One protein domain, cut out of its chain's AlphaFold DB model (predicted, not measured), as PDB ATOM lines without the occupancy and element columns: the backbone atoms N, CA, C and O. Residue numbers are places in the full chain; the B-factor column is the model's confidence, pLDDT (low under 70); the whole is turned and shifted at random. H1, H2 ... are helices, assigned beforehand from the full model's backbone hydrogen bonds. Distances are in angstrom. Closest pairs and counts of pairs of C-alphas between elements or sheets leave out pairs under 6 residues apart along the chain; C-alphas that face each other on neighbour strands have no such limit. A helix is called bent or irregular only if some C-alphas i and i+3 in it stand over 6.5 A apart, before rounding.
ATOM      1  N   GLY A  97     138.004 224.110  26.030       90.25
ATOM      2  CA  GLY A  97     136.602 223.725  26.186       90.25
ATOM      3  C   GLY A  97     135.923 224.482  27.326       90.25
ATOM      4  O   GLY A  97     134.841 225.028  27.137       90.25
ATOM      5  N   LEU A  98     136.586 224.552  28.480       93.44
ATOM      6  CA  LEU A  98     136.079 225.210  29.680       93.44
ATOM      7  C   LEU A  98     135.940 226.729  29.476       93.44
ATOM      8  O   LEU A  98     134.874 227.290  29.720       93.44
ATOM      9  N   PHE A  99     136.963 227.366  28.902       92.69
ATOM     10  CA  PHE A  99     136.940 228.779  28.515       92.69
ATOM     11  C   PHE A  99     135.839 229.098  27.491       92.69
ATOM     12  O   PHE A  99     135.114 230.078  27.640       92.69
ATOM     13  N   SER A 100     135.664 228.251  26.469       88.38
ATOM     14  CA  SER A 100     134.622 228.462  25.452       88.38
ATOM     15  C   SER A 100     133.216 228.415  26.052       88.38
ATOM     16  O   SER A 100     132.365 229.224  25.689       88.38
ATOM     17  N   ILE A 101     132.969 227.475  26.969       91.38
ATOM     18  CA  ILE A 101     131.680 227.361  27.657       91.38
ATOM     19  C   ILE A 101     131.440 228.581  28.550       91.38
ATOM     20  O   ILE A 101     130.337 229.118  28.540       91.38
ATOM     21  N   LEU A 102     132.463 229.048  29.271       91.38
ATOM     22  CA  LEU A 102     132.368 230.244  30.108       91.38
ATOM     23  C   LEU A 102     131.939 231.472  29.296       91.38
ATOM     24  O   LEU A 102     130.956 232.121  29.644       91.38
ATOM     25  N   LEU A 103     132.625 231.752  28.182       85.56
ATOM     26  CA  LEU A 103     132.268 232.860  27.289       85.56
ATOM     27  C   LEU A 103     130.836 232.731  26.759       85.56
ATOM     28  O   LEU A 103     130.105 233.716  26.703       85.56
ATOM     29  N   LEU A 104     130.422 231.517  26.386       84.56
ATOM     30  CA  LEU A 104     129.066 231.270  25.906       84.56
ATOM     31  C   LEU A 104     128.019 231.550  26.988       84.56
ATOM     32  O   LEU A 104     127.000 232.165  26.691       84.56
ATOM     33  N   LEU A 105     128.269 231.136  28.230       85.69
ATOM     34  CA  LEU A 105     127.369 231.429  29.342       85.69
ATOM     35  C   LEU A 105     127.271 232.943  29.594       85.69
ATOM     36  O   LEU A 105     126.161 233.439  29.762       85.69
ATOM     37  N   TYR A 106     128.384 233.686  29.543       81.25
ATOM     38  CA  TYR A 106     128.365 235.157  29.628       81.25
ATOM     39  C   TYR A 106     127.505 235.788  28.526       81.25
ATOM     40  O   TYR A 106     126.692 236.664  28.814       81.25
ATOM     41  N   ILE A 107     127.637 235.321  27.280       78.38
ATOM     42  CA  ILE A 107     126.829 235.807  26.150       78.38
ATOM     43  C   ILE A 107     125.343 235.504  26.372       78.38
ATOM     44  O   ILE A 107     124.514 236.391  26.208       78.38
ATOM     45  N   LEU A 108     125.003 234.271  26.757       78.44
ATOM     46  CA  LEU A 108     123.612 233.852  26.960       78.44
ATOM     47  C   LEU A 108     122.933 234.584  28.126       78.44
ATOM     48  O   LEU A 108     121.736 234.839  28.059       78.44
ATOM     49  N   ILE A 109     123.680 234.905  29.186       76.12
ATOM     50  CA  ILE A 109     123.166 235.626  30.363       76.12
ATOM     51  C   ILE A 109     123.040 237.131  30.097       76.12
ATOM     52  O   ILE A 109     122.152 237.780  30.654       76.12
ATOM     53  N   GLY A 110     123.936 237.690  29.281       71.69
ATOM     54  CA  GLY A 110     123.934 239.105  28.910       71.69
ATOM     55  C   GLY A 110     122.954 239.470  27.792       71.69
ATOM     56  O   GLY A 110     122.744 240.657  27.557       71.69
ATOM     57  N   ASP A 111     122.373 238.488  27.099       69.88
ATOM     58  CA  ASP A 111     121.363 238.722  26.065       69.88
ATOM     59  C   ASP A 111     120.034 239.171  26.700       69.88
ATOM     60  O   ASP A 111     119.550 238.588  27.671       69.88
ATOM     61  N   GLU A 112     119.436 240.215  26.129       59.50
ATOM     62  CA  GLU A 112     118.156 240.795  26.549       59.50
ATOM     63  C   GLU A 112     117.006 239.780  26.402       59.50
ATOM     64  O   GLU A 112     116.041 239.792  27.168       59.50
ATOM     65  N   TYR A 113     117.151 238.835  25.464       60.12
ATOM     66  CA  TYR A 113     116.203 237.753  25.197       60.12
ATOM     67  C   TYR A 113     116.727 236.423  25.746       60.12
ATOM     68  O   TYR A 113     117.102 235.505  25.010       60.12
ATOM     69  N   TRP A 114     116.762 236.344  27.073       63.34
ATOM     70  CA  TRP A 114     117.251 235.182  27.808       63.34
ATOM     71  C   TRP A 114     116.411 233.922  27.515       63.34
ATOM     72  O   TRP A 114     115.179 233.953  27.508       63.34
ATOM     73  N   ASP A 115     117.071 232.785  27.281       61.19
ATOM     74  CA  ASP A 115     116.409 231.482  27.155       61.19
ATOM     75  C   ASP A 115     116.836 230.576  28.301       61.19
ATOM     76  O   ASP A 115     117.991 230.147  28.401       61.19
ATOM     77  N   SER A 116     115.867 230.279  29.160       69.38
ATOM     78  CA  SER A 116     116.077 229.558  30.406       69.38
ATOM     79  C   SER A 116     116.473 228.090  30.228       69.38
ATOM     80  O   SER A 116     116.888 227.438  31.188       69.38
ATOM     81  N   THR A 117     116.352 227.557  29.008       70.19
ATOM     82  CA  THR A 117     116.438 226.115  28.746       70.19
ATOM     83  C   THR A 117     117.828 225.630  28.330       70.19
ATOM     84  O   THR A 117     118.151 224.450  28.514       70.19
ATOM     85  N   GLU A 118     118.676 226.505  27.778       73.19
ATOM     86  CA  GLU A 118     119.976 226.107  27.217       73.19
ATOM     87  C   GLU A 118     121.147 226.272  28.193       73.19
ATOM     88  O   GLU A 118     121.998 225.379  28.275       73.19
ATOM     89  N   TYR A 119     121.200 227.363  28.965       77.75
ATOM     90  CA  TYR A 119     122.335 227.626  29.857       77.75
ATOM     91  C   TYR A 119     122.585 226.527  30.912       77.75
ATOM     92  O   TYR A 119     123.764 226.261  31.165       77.75
ATOM     93  N   PRO A 120     121.580 225.818  31.488       84.19
ATOM     94  CA  PRO A 120     121.860 224.785  32.487       84.19
ATOM     95  C   PRO A 120     122.711 223.653  31.908       84.19
ATOM     96  O   PRO A 120     123.610 223.141  32.569       84.19
ATOM     97  N   LYS A 121     122.492 223.300  30.631       85.56
ATOM     98  CA  LYS A 121     123.272 222.265  29.935       85.56
ATOM     99  C   LYS A 121     124.732 222.681  29.786       85.56
ATOM    100  O   LYS A 121     125.631 221.866  29.983       85.56
ATOM    101  N   TYR A 122     124.973 223.949  29.458       87.69
ATOM    102  CA  TYR A 122     126.322 224.499  29.363       87.69
ATOM    103  C   TYR A 122     126.992 224.591  30.740       87.69
ATOM    104  O   TYR A 122     128.150 224.204  30.859       87.69
ATOM    105  N   ALA A 123     126.269 224.997  31.786       89.81
ATOM    106  CA  ALA A 123     126.792 225.055  33.153       89.81
ATOM    107  C   ALA A 123     127.166 223.659  33.697       89.81
ATOM    108  O   ALA A 123     128.236 223.488  34.277       89.81
ATOM    109  N   ILE A 124     126.353 222.631  33.422       91.44
ATOM    110  CA  ILE A 124     126.681 221.225  33.728       91.44
ATOM    111  C   ILE A 124     127.930 220.769  32.969       91.44
ATOM    112  O   ILE A 124     128.833 220.177  33.553       91.44
ATOM    113  N   ASN A 125     128.027 221.083  31.676       93.19
ATOM    114  CA  ASN A 125     129.202 220.724  30.880       93.19
ATOM    115  C   ASN A 125     130.475 221.437  31.378       93.19
ATOM    116  O   ASN A 125     131.549 220.838  31.393       93.19
ATOM    117  N   PHE A 126     130.356 222.690  31.832       94.75
ATOM    118  CA  PHE A 126     131.448 223.398  32.495       94.75
ATOM    119  C   PHE A 126     131.912 222.643  33.745       94.75
ATOM    120  O   PHE A 126     133.100 222.357  33.861       94.75
ATOM    121  N   ALA A 127     130.988 222.279  34.642       95.75
ATOM    122  CA  ALA A 127     131.310 221.584  35.891       95.75
ATOM    123  C   ALA A 127     131.981 220.222  35.652       95.75
ATOM    124  O   ALA A 127     132.991 219.921  36.286       95.75
ATOM    125  N   ASN A 128     131.499 219.448  34.676       95.12
ATOM    126  CA  ASN A 128     132.098 218.160  34.319       95.12
ATOM    127  C   ASN A 128     133.533 218.332  33.794       95.12
ATOM    128  O   ASN A 128     134.452 217.648  34.238       95.12
ATOM    129  N   LYS A 129     133.757 219.292  32.885       95.56
ATOM    130  CA  LYS A 129     135.106 219.591  32.373       95.56
ATOM    131  C   LYS A 129     136.033 220.123  33.453       95.56
ATOM    132  O   LYS A 129     137.222 219.823  33.444       95.56
ATOM    133  N   PHE A 130     135.498 220.923  34.364       97.12
ATOM    134  CA  PHE A 130     136.246 221.426  35.501       97.12
ATOM    135  C   PHE A 130     136.739 220.275  36.379       97.12
ATOM    136  O   PHE A 130     137.915 220.233  36.728       97.12
ATOM    137  N   GLU A 131     135.865 219.315  36.687       96.56
ATOM    138  CA  GLU A 131     136.214 218.133  37.473       96.56
ATOM    139  C   GLU A 131     137.296 217.278  36.793       96.56
ATOM    140  O   GLU A 131     138.236 216.841  37.458       96.56
ATOM    141  N   GLU A 132     137.205 217.080  35.473       95.75
ATOM    142  CA  GLU A 132     138.233 216.382  34.688       95.75
ATOM    143  C   GLU A 132     139.606 217.063  34.817       95.75
ATOM    144  O   GLU A 132     140.599 216.397  35.114       95.75
ATOM    145  N   LEU A 133     139.667 218.389  34.644       96.19
ATOM    146  CA  LEU A 133     140.916 219.156  34.744       96.19
ATOM    147  C   LEU A 133     141.454 219.216  36.179       96.19
ATOM    148  O   LEU A 133     142.663 219.182  36.387       96.19
ATOM    149  N   ASN A 134     140.576 219.247  37.182       96.69
ATOM    150  CA  ASN A 134     140.972 219.230  38.589       96.69
ATOM    151  C   ASN A 134     141.700 217.925  38.970       96.69
ATOM    152  O   ASN A 134     142.585 217.939  39.823       96.69
ATOM    153  N   LYS A 135     141.381 216.806  38.303       96.00
ATOM    154  CA  LYS A 135     142.037 215.497  38.498       96.00
ATOM    155  C   LYS A 135     143.293 215.299  37.636       96.00
ATOM    156  O   LYS A 135     143.981 214.284  37.788       96.00
ATOM    157  N   ASP A 136     143.604 216.228  36.730       95.44
ATOM    158  CA  ASP A 136     144.752 216.131  35.822       95.44
ATOM    159  C   ASP A 136     146.076 216.087  36.601       95.44
ATOM    160  O   ASP A 136     146.246 216.713  37.650       95.44
ATOM    161  N   SER A 137     147.060 215.345  36.089       93.94
ATOM    162  CA  SER A 137     148.371 215.249  36.729       93.94
ATOM    163  C   SER A 137     149.133 216.566  36.785       93.94
ATOM    164  O   SER A 137     149.982 216.710  37.660       93.94
ATOM    165  N   ASN A 138     148.816 217.501  35.890       94.50
ATOM    166  CA  ASN A 138     149.432 218.821  35.832       94.50
ATOM    167  C   ASN A 138     148.787 219.824  36.798       94.50
ATOM    168  O   ASN A 138     149.311 220.926  36.943       94.50
ATOM    169  N   ASN A 139     147.694 219.463  37.485       95.75
ATOM    170  CA  ASN A 139     147.108 220.281  38.548       95.75
ATOM    171  C   ASN A 139     147.974 220.213  39.816       95.75
ATOM    172  O   ASN A 139     147.619 219.580  40.809       95.75
ATOM    173  N   ILE A 140     149.153 220.821  39.742       96.00
ATOM    174  CA  ILE A 140     150.126 220.917  40.830       96.00
ATOM    175  C   ILE A 140     149.951 222.272  41.505       96.00
ATOM    176  O   ILE A 140     149.752 223.284  40.831       96.00
ATOM    177  N   GLU A 141     150.033 222.299  42.826       94.88
ATOM    178  CA  GLU A 141     149.891 223.511  43.629       94.88
ATOM    179  C   GLU A 141     150.846 224.612  43.143       94.88
ATOM    180  O   GLU A 141     152.013 224.345  42.840       94.88
ATOM    181  N   ASN A 142     150.333 225.841  43.025       92.12
ATOM    182  CA  ASN A 142     151.047 227.029  42.535       92.12
ATOM    183  C   ASN A 142     151.538 226.968  41.074       92.12
ATOM    184  O   ASN A 142     152.205 227.896  40.614       92.12
ATOM    185  N   SER A 143     151.221 225.913  40.316       94.50
ATOM    186  CA  SER A 143     151.535 225.861  38.884       94.50
ATOM    187  C   SER A 143     150.641 226.806  38.074       94.50
ATOM    188  O   SER A 143     149.493 227.060  38.442       94.50
ATOM    189  N   SER A 144     151.112 227.257  36.907       94.94
ATOM    190  CA  SER A 144     150.279 228.029  35.970       94.94
ATOM    191  C   SER A 144     149.007 227.280  35.558       94.94
ATOM    192  O   SER A 144     147.966 227.906  35.374       94.94
ATOM    193  N   TYR A 145     149.048 225.944  35.494       95.81
ATOM    194  CA  TYR A 145     147.863 225.111  35.265       95.81
ATOM    195  C   TYR A 145     146.837 225.267  36.395       95.81
ATOM    196  O   TYR A 145     145.661 225.530  36.138       95.81
ATOM    197  N   ASN A 146     147.277 225.123  37.649       96.19
ATOM    198  CA  ASN A 146     146.410 225.245  38.819       96.19
ATOM    199  C   ASN A 146     145.858 226.668  38.977       96.19
ATOM    200  O   ASN A 146     144.658 226.840  39.195       96.19
ATOM    201  N   ASN A 147     146.702 227.683  38.780       95.38
ATOM    202  CA  ASN A 147     146.293 229.083  38.821       95.38
ATOM    203  C   ASN A 147     145.236 229.380  37.748       95.38
ATOM    204  O   ASN A 147     144.201 229.961  38.061       95.38
ATOM    205  N   LEU A 148     145.434 228.912  36.511       96.81
ATOM    206  CA  LEU A 148     144.460 229.078  35.429       96.81
ATOM    207  C   LEU A 148     143.123 228.382  35.732       96.81
ATOM    208  O   LEU A 148     142.058 228.949  35.476       96.81
ATOM    209  N   LEU A 149     143.161 227.175  36.305       97.44
ATOM    210  CA  LEU A 149     141.958 226.460  36.737       97.44
ATOM    211  C   LEU A 149     141.203 227.234  37.830       97.44
ATOM    212  O   LEU A 149     139.983 227.382  37.747       97.44
ATOM    213  N   SER A 150     141.928 227.764  38.819       96.50
ATOM    214  CA  SER A 150     141.382 228.591  39.903       96.50
ATOM    215  C   SER A 150     140.738 229.875  39.377       96.50
ATOM    216  O   SER A 150     139.590 230.185  39.696       96.50
ATOM    217  N   THR A 151     141.426 230.570  38.474       95.69
ATOM    218  CA  THR A 151     140.925 231.758  37.780       95.69
ATOM    219  C   THR A 151     139.592 231.488  37.076       95.69
ATOM    220  O   THR A 151     138.635 232.241  37.259       95.69
ATOM    221  N   LEU A 152     139.496 230.405  36.298       96.50
ATOM    222  CA  LEU A 152     138.270 230.069  35.569       96.50
ATOM    223  C   LEU A 152     137.144 229.590  36.503       96.50
ATOM    224  O   LEU A 152     135.973 229.844  36.219       96.50
ATOM    225  N   SER A 153     137.482 228.947  37.628       96.88
ATOM    226  CA  SER A 153     136.532 228.628  38.708       96.88
ATOM    227  C   SER A 153     135.899 229.895  39.281       96.88
ATOM    228  O   SER A 153     134.674 230.002  39.377       96.88
ATOM    229  N   ASN A 154     136.730 230.888  39.608       95.25
ATOM    230  CA  ASN A 154     136.272 232.167  40.139       95.25
ATOM    231  C   ASN A 154     135.388 232.905  39.133       95.25
ATOM    232  O   ASN A 154     134.325 233.392  39.508       95.25
ATOM    233  N   ASP A 155     135.760 232.918  37.853       93.56
ATOM    234  CA  ASP A 155     134.955 233.563  36.812       93.56
ATOM    235  C   ASP A 155     133.579 232.906  36.641       93.56
ATOM    236  O   ASP A 155     132.580 233.605  36.453       93.56
ATOM    237  N   TYR A 156     133.503 231.576  36.746       93.12
ATOM    238  CA  TYR A 156     132.235 230.846  36.740       93.12
ATOM    239  C   TYR A 156     131.393 231.143  37.987       93.12
ATOM    240  O   TYR A 156     130.184 231.346  37.877       93.12
ATOM    241  N   ASN A 157     132.006 231.212  39.171       92.12
ATOM    242  CA  ASN A 157     131.298 231.556  40.406       92.12
ATOM    243  C   ASN A 157     130.786 233.005  40.386       92.12
ATOM    244  O   ASN A 157     129.658 233.261  40.807       92.12
ATOM    245  N   ASN A 158     131.561 233.936  39.828       88.88
ATOM    246  CA  ASN A 158     131.132 235.317  39.607       88.88
ATOM    247  C   ASN A 158     129.928 235.372  38.663       88.88
ATOM    248  O   ASN A 158     128.923 236.009  38.980       88.88
ATOM    249  N   LEU A 159     129.983 234.635  37.552       86.50
ATOM    250  CA  LEU A 159     128.867 234.517  36.618       86.50
ATOM    251  C   LEU A 159     127.614 233.924  37.282       86.50
ATOM    252  O   LEU A 159     126.510 234.441  37.110       86.50
ATOM    253  N   LYS A 160     127.788 232.865  38.080       85.88
ATOM    254  CA  LYS A 160     126.718 232.252  38.875       85.88
ATOM    255  C   LYS A 160     126.092 233.271  39.830       85.88
ATOM    256  O   LYS A 160     124.869 233.351  39.899       85.88
ATOM    257  N   ASN A 161     126.899 234.080  40.516       83.88
ATOM    258  CA  ASN A 161     126.413 235.116  41.431       83.88
ATOM    259  C   ASN A 161     125.614 236.202  40.708       83.88
ATOM    260  O   ASN A 161     124.512 236.525  41.145       83.88
ATOM    261  N   ILE A 162     126.114 236.697  39.569       79.62
ATOM    262  CA  ILE A 162     125.376 237.639  38.710       79.62
ATOM    263  C   ILE A 162     124.013 237.045  38.337       79.62
ATOM    264  O   ILE A 162     122.998 237.741  38.378       79.62
ATOM    265  N   CYS A 163     123.966 235.747  38.024       76.00
ATOM    266  CA  CYS A 163     122.728 235.116  37.593       76.00
ATOM    267  C   CYS A 163     121.757 234.717  38.722       76.00
ATOM    268  O   CYS A 163     120.549 234.613  38.481       76.00
ATOM    269  N   ASN A 164     122.241 234.563  39.959       69.50
ATOM    270  CA  ASN A 164     121.417 234.267  41.139       69.50
ATOM    271  C   ASN A 164     120.448 235.408  41.511       69.50
ATOM    272  O   ASN A 164     119.519 235.181  42.282       69.50
ATOM    273  N   HIS A 165     120.577 236.602  40.920       66.06
ATOM    274  CA  HIS A 165     119.597 237.695  41.021       66.06
ATOM    275  C   HIS A 165     118.317 237.445  40.184       66.06
ATOM    276  O   HIS A 165     117.795 238.345  39.530       66.06
ATOM    277  N   GLY A 166     117.808 236.205  40.200       62.41
ATOM    278  CA  GLY A 166     116.504 235.822  39.648       62.41
ATOM    279  C   GLY A 166     116.479 235.390  38.178       62.41
ATOM    280  O   GLY A 166     115.389 235.177  37.652       62.41
ATOM    281  N   ARG A 167     117.633 235.244  37.506       63.19
ATOM    282  CA  ARG A 167     117.695 234.900  36.068       63.19
ATOM    283  C   ARG A 167     118.155 233.475  35.773       63.19
ATOM    284  O   ARG A 167     117.772 232.941  34.744       63.19
ATOM    285  N   CYS A 168     118.930 232.831  36.643       68.31
ATOM    286  CA  CYS A 168     119.346 231.442  36.437       68.31
ATOM    287  C   CYS A 168     119.008 230.564  37.638       68.31
ATOM    288  O   CYS A 168     119.345 230.871  38.775       68.31
ATOM    289  N   THR A 169     118.414 229.414  37.361       69.19
ATOM    290  CA  THR A 169     118.285 228.272  38.257       69.19
ATOM    291  C   THR A 169     119.298 227.193  37.854       69.19
ATOM    292  O   THR A 169     119.774 227.140  36.725       69.19
ATOM    293  N   ASN A 170     119.662 226.292  38.767       76.25
ATOM    294  CA  ASN A 170     120.405 225.067  38.427       76.25
ATOM    295  C   ASN A 170     121.857 225.240  37.925       76.25
ATOM    296  O   ASN A 170     122.345 224.391  37.181       76.25
ATOM    297  N   PHE A 171     122.585 226.281  38.350       85.81
ATOM    298  CA  PHE A 171     124.047 226.295  38.189       85.81
ATOM    299  C   PHE A 171     124.692 225.304  39.170       85.81
ATOM    300  O   PHE A 171     124.674 225.564  40.384       85.81
ATOM    301  N   PRO A 172     125.297 224.201  38.692       90.00
ATOM    302  CA  PRO A 172     125.984 223.269  39.573       90.00
ATOM    303  C   PRO A 172     127.114 223.981  40.314       90.00
ATOM    304  O   PRO A 172     127.757 224.898  39.790       90.00
ATOM    305  N   SER A 173     127.327 223.580  41.564       92.69
ATOM    306  CA  SER A 173     128.523 223.960  42.309       92.69
ATOM    307  C   SER A 173     129.716 223.180  41.775       92.69
ATOM    308  O   SER A 173     129.587 222.012  41.413       92.69
ATOM    309  N   LEU A 174     130.871 223.835  41.720       96.19
ATOM    310  CA  LEU A 174     132.107 223.182  41.320       96.19
ATOM    311  C   LEU A 174     132.665 222.358  42.491       96.19
ATOM    312  O   LEU A 174     132.512 222.773  43.646       96.19
ATOM    313  N   PRO A 175     133.318 221.212  42.225       94.94
ATOM    314  CA  PRO A 175     134.080 220.510  43.250       94.94
ATOM    315  C   PRO A 175     135.209 221.401  43.784       94.94
ATOM    316  O   PRO A 175     135.695 222.303  43.098       94.94
ATOM    317  N   LYS A 176     135.653 221.136  45.015       95.75
ATOM    318  CA  LYS A 176     136.803 221.833  45.598       95.75
ATOM    319  C   LYS A 176     138.057 221.552  44.762       95.75
ATOM    320  O   LYS A 176     138.275 220.422  44.329       95.75
ATOM    321  N   ILE A 177     138.880 222.576  44.537       94.00
ATOM    322  CA  ILE A 177     140.172 222.402  43.867       94.00
ATOM    323  C   ILE A 177     141.111 221.668  44.824       94.00
ATOM    324  O   ILE A 177     141.329 222.120  45.948       94.00
ATOM    325  N   GLU A 178     141.656 220.543  44.371       91.44
ATOM    326  CA  GLU A 178     142.545 219.681  45.156       91.44
ATOM    327  C   GLU A 178     143.837 219.453  44.365       91.44
ATOM    328  O   GLU A 178     143.997 218.424  43.704       91.44
ATOM    329  N   PRO A 179     144.754 220.438  44.361       93.38
ATOM    330  CA  PRO A 179     145.984 220.307  43.611       93.38
ATOM    331  C   PRO A 179     146.929 219.316  44.288       93.38
ATOM    332  O   PRO A 179     146.959 219.156  45.510       93.38
ATOM    333  N   LYS A 180     147.761 218.668  43.477       93.25
ATOM    334  CA  LYS A 180     148.847 217.821  43.965       93.25
ATOM    335  C   LYS A 180     149.921 218.704  44.587       93.25
ATOM    336  O   LYS A 180     150.313 219.708  43.994       93.25
ATOM    337  N   LYS A 181     150.432 218.308  45.753       91.38
ATOM    338  CA  LYS A 181     151.524 219.031  46.413       91.38
ATOM    339  C   LYS A 181     152.769 219.040  45.535       91.38
ATOM    340  O   LYS A 181     153.142 218.017  44.954       91.38
ATOM    341  N   ASN A 182     153.430 220.189  45.471       79.94
ATOM    342  CA  ASN A 182     154.677 220.330  44.740       79.94
ATOM    343  C   ASN A 182     155.852 219.814  45.593       79.94
ATOM    344  O   ASN A 182     156.408 220.541  46.412       79.94
ATOM    345  N   PHE A 183     156.237 218.548  45.410       69.62
ATOM    346  CA  PHE A 183     157.341 217.939  46.167       69.62
ATOM    347  C   PHE A 183     158.704 218.614  45.926       69.62
ATOM    348  O   PHE A 183     159.577 218.512  46.783       69.62
ATOM    349  N   PHE A 211     137.868 214.751  21.252       34.91
ATOM    350  CA  PHE A 211     138.083 216.146  20.822       34.91
ATOM    351  C   PHE A 211     137.098 216.644  19.729       34.91
ATOM    352  O   PHE A 211     137.349 217.652  19.065       34.91
ATOM    353  N   SER A 212     135.937 216.002  19.544       33.69
ATOM    354  CA  SER A 212     135.014 216.291  18.433       33.69
ATOM    355  C   SER A 212     134.071 217.486  18.661       33.69
ATOM    356  O   SER A 212     133.433 217.963  17.727       33.69
ATOM    357  N   VAL A 213     133.986 218.055  19.869       37.56
ATOM    358  CA  VAL A 213     132.956 219.084  20.145       37.56
ATOM    359  C   VAL A 213     133.386 220.496  19.722       37.56
ATOM    360  O   VAL A 213     132.568 221.401  19.595       37.56
ATOM    361  N   ILE A 214     134.670 220.727  19.430       42.44
ATOM    362  CA  ILE A 214     135.160 222.105  19.324       42.44
ATOM    363  C   ILE A 214     134.651 222.891  18.079       42.44
ATOM    364  O   ILE A 214     134.417 224.090  18.201       42.44
ATOM    365  N   PRO A 215     134.436 222.308  16.877       37.62
ATOM    366  CA  PRO A 215     133.806 223.035  15.760       37.62
ATOM    367  C   PRO A 215     132.310 223.318  15.981       37.62
ATOM    368  O   PRO A 215     131.751 224.226  15.369       37.62
ATOM    369  N   VAL A 216     131.668 222.553  16.868       39.88
ATOM    370  CA  VAL A 216     130.232 222.626  17.139       39.88
ATOM    371  C   VAL A 216     129.890 223.856  17.997       39.88
ATOM    372  O   VAL A 216     128.822 224.426  17.816       39.88
ATOM    373  N   PHE A 217     130.798 224.364  18.842       41.62
ATOM    374  CA  PHE A 217     130.494 225.471  19.770       41.62
ATOM    375  C   PHE A 217     130.208 226.822  19.103       41.62
ATOM    376  O   PHE A 217     129.204 227.451  19.423       41.62
ATOM    377  N   PHE A 218     131.035 227.273  18.153       48.34
ATOM    378  CA  PHE A 218     130.767 228.537  17.449       48.34
ATOM    379  C   PHE A 218     129.658 228.386  16.410       48.34
ATOM    380  O   PHE A 218     128.882 229.314  16.219       48.34
ATOM    381  N   GLY A 219     129.539 227.209  15.786       47.44
ATOM    382  CA  GLY A 219     128.430 226.894  14.889       47.44
ATOM    383  C   GLY A 219     127.084 226.878  15.613       47.44
ATOM    384  O   GLY A 219     126.124 227.417  15.080       47.44
ATOM    385  N   ILE A 220     127.009 226.326  16.830       45.47
ATOM    386  CA  ILE A 220     125.799 226.336  17.662       45.47
ATOM    387  C   ILE A 220     125.532 227.729  18.217       45.47
ATOM    388  O   ILE A 220     124.420 228.196  18.043       45.47
ATOM    389  N   ALA A 221     126.509 228.427  18.804       47.50
ATOM    390  CA  ALA A 221     126.283 229.788  19.301       47.50
ATOM    391  C   ALA A 221     125.803 230.716  18.173       47.50
ATOM    392  O   ALA A 221     124.766 231.363  18.294       47.50
ATOM    393  N   TYR A 222     126.484 230.691  17.023       51.12
ATOM    394  CA  TYR A 222     126.081 231.449  15.842       51.12
ATOM    395  C   TYR A 222     124.710 231.008  15.320       51.12
ATOM    396  O   TYR A 222     123.862 231.853  15.065       51.12
ATOM    397  N   LYS A 223     124.438 229.701  15.199       48.72
ATOM    398  CA  LYS A 223     123.141 229.185  14.729       48.72
ATOM    399  C   LYS A 223     122.004 229.502  15.698       48.72
ATOM    400  O   LYS A 223     120.934 229.858  15.225       48.72
ATOM    401  N   THR A 224     122.200 229.392  17.007       55.75
ATOM    402  CA  THR A 224     121.195 229.712  18.031       55.75
ATOM    403  C   THR A 224     120.890 231.205  18.014       55.75
ATOM    404  O   THR A 224     119.726 231.573  17.867       55.75
ATOM    405  N   ILE A 225     121.918 232.060  18.042       58.31
ATOM    406  CA  ILE A 225     121.766 233.523  17.980       58.31
ATOM    407  C   ILE A 225     121.109 233.945  16.654       58.31
ATOM    408  O   ILE A 225     120.139 234.703  16.641       58.31
ATOM    409  N   TYR A 226     121.583 233.419  15.520       57.75
ATOM    410  CA  TYR A 226     121.098 233.787  14.186       57.75
ATOM    411  C   TYR A 226     119.685 233.258  13.900       57.75
ATOM    412  O   TYR A 226     118.839 233.989  13.389       57.75
ATOM    413  N   LYS A 227     119.377 232.007  14.273       57.44
ATOM    414  CA  LYS A 227     118.033 231.425  14.110       57.44
ATOM    415  C   LYS A 227     117.007 232.131  15.003       57.44
ATOM    416  O   LYS A 227     115.875 232.317  14.561       57.44
ATOM    417  N   LYS A 228     117.398 232.568  16.209       58.62
ATOM    418  CA  LYS A 228     116.544 233.384  17.090       58.62
ATOM    419  C   LYS A 228     116.305 234.783  16.518       58.62
ATOM    420  O   LYS A 228     115.148 235.183  16.432       58.62
ATOM    421  N   LYS A 229     117.339 235.463  15.998       58.84
ATOM    422  CA  LYS A 229     117.182 236.741  15.269       58.84
ATOM    423  C   LYS A 229     116.234 236.630  14.070       58.84
ATOM    424  O   LYS A 229     115.383 237.493  13.886       58.84
ATOM    425  N   ILE A 230     116.332 235.559  13.277       61.38
ATOM    426  CA  ILE A 230     115.431 235.333  12.132       61.38
ATOM    427  C   ILE A 230     113.986 235.085  12.576       61.38
ATOM    428  O   ILE A 230     113.066 235.575  11.925       61.38
ATOM    429  N   LYS A 231     113.769 234.316  13.653       58.72
ATOM    430  CA  LYS A 231     112.418 234.068  14.179       58.72
ATOM    431  C   LYS A 231     111.763 235.376  14.638       58.72
ATOM    432  O   LYS A 231     110.627 235.637  14.264       58.72
ATOM    433  N   LYS A 232     112.525 236.226  15.328       56.62
ATOM    434  CA  LYS A 232     112.091 237.548  15.795       56.62
ATOM    435  C   LYS A 232     111.707 238.493  14.649       56.62
ATOM    436  O   LYS A 232     110.605 239.020  14.646       56.62
ATOM    437  N   ASN A 233     112.541 238.603  13.611       56.12
ATOM    438  CA  ASN A 233     112.218 239.419  12.431       56.12
ATOM    439  C   ASN A 233     110.938 238.963  11.706       56.12
ATOM    440  O   ASN A 233     110.354 239.745  10.964       56.12
ATOM    441  N   LYS A 234     110.515 237.702  11.861       61.72
ATOM    442  CA  LYS A 234     109.245 237.213  11.306       61.72
ATOM    443  C   LYS A 234     108.043 237.503  12.205       61.72
ATOM    444  O   LYS A 234     106.960 237.681  11.672       61.72
ATOM    445  N   GLU A 235     108.227 237.533  13.524       62.50
ATOM    446  CA  GLU A 235     107.176 237.894  14.487       62.50
ATOM    447  C   GLU A 235     106.925 239.414  14.501       62.50
ATOM    448  O   GLU A 235     105.776 239.825  14.570       62.50
ATOM    449  N   GLU A 236     107.962 240.246  14.343       60.22
ATOM    450  CA  GLU A 236     107.831 241.717  14.338       60.22
ATOM    451  C   GLU A 236     107.347 242.299  12.996       60.22
ATOM    452  O   GLU A 236     106.686 243.329  12.987       60.22
ATOM    453  N   ASN A 237     107.637 241.642  11.865       64.12
ATOM    454  CA  ASN A 237     107.191 242.082  10.530       64.12
ATOM    455  C   ASN A 237     105.942 241.325  10.025       64.12
ATOM    456  O   ASN A 237     105.605 241.411   8.845       64.12
ATOM    457  N   GLY A 238     105.322 240.507  10.884       55.41
ATOM    458  CA  GLY A 238     104.171 239.649  10.568       55.41
ATOM    459  C   GLY A 238     102.839 240.104  11.180       55.41
ATOM    460  O   GLY A 238     101.857 239.370  11.070       55.41
ATOM    461  N   THR A 239     102.812 241.280  11.806       45.16
ATOM    462  CA  THR A 239     101.625 242.020  12.287       45.16
ATOM    463  C   THR A 239     101.530 243.348  11.566       45.16
ATOM    464  O   THR A 239     100.387 243.769  11.291       45.16
TER     465      THR A 239
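This is residues 97 to 183 and 211 to 239 of the 239 residues of the protein "PIR protein CIR protein" of Plasmodium vinckei vinckei (UniProt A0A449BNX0). The long helix H4 lies loosely along one side of an up-and-down bundle of three shorter helices, H1, H2 and H3, whose centres make a triangle. Residues 229 to 239, of which 229 to 236 belong to H4, stick out, while residues 164 to 183, with no named element, fold back along the bundle. The printed part has 116 residues with four named helices, in the order H1, H2, H3, H4, and no named strand: all helix. It is loose, with a radius of gyration of the C-alphas of 17.1 A and spans of 69 by 33 by 18 A.

H4, residues 211 to 236, is 40.1 A long and ends at C-alpha 236 (107.831, 241.717, 14.338). It is irregular, with C-alphas 212 and 215 7.4 A apart, and has a kink of 28 degrees near residue 218. H1, residues 97 to 110, begins at C-alpha 97 (136.602, 223.725, 26.186) and is 20.1 A long. H2, residues 119 to 134, is 22.2 A long; H3, residues 144 to 163, 28.5 A.

H4 only just touches H1, with 3 pairs of C-alphas within 8 A, by its residues 214 to 221 alone; the closest C-alphas are those of Gly 97 and Ile 214, 7.2 A. Their tilt is shallow, 14 degrees, the same way. H4 is apart from H2 and H3. H1 and H2, a hairpin, touch at Leu 98 and Phe 126, closest C-alphas 5.7 A, at a shallow tilt of 28 degrees, opposite ways. H1 touches H3, the closest C-alphas being those of Leu 102 and Tyr 156, 6.7 A. H2 and H3, also a hairpin, touch with residues 130 to 134 and 149 to 153 alone; the closest C-alphas are those of Asn 134 and Leu 149, 7.5 A. In H1, H2 and H3 every O i to N i+4 pair is within hydrogen-bond range; in H4, 17 of 22.

The C-alphas of Phe 183 and Thr 239, the two farthest apart, are 69.5 A apart. Residues 184 to 210 are not printed; the gap across this cut is 31.9 A between C-alphas 183 and 211. The links H1 to H2 and H2 to H3 are short. The mean pLDDT of the printed part is 77.7, and residues 111 to 116, 164 to 169, 183 and 211 to 239 are under 70.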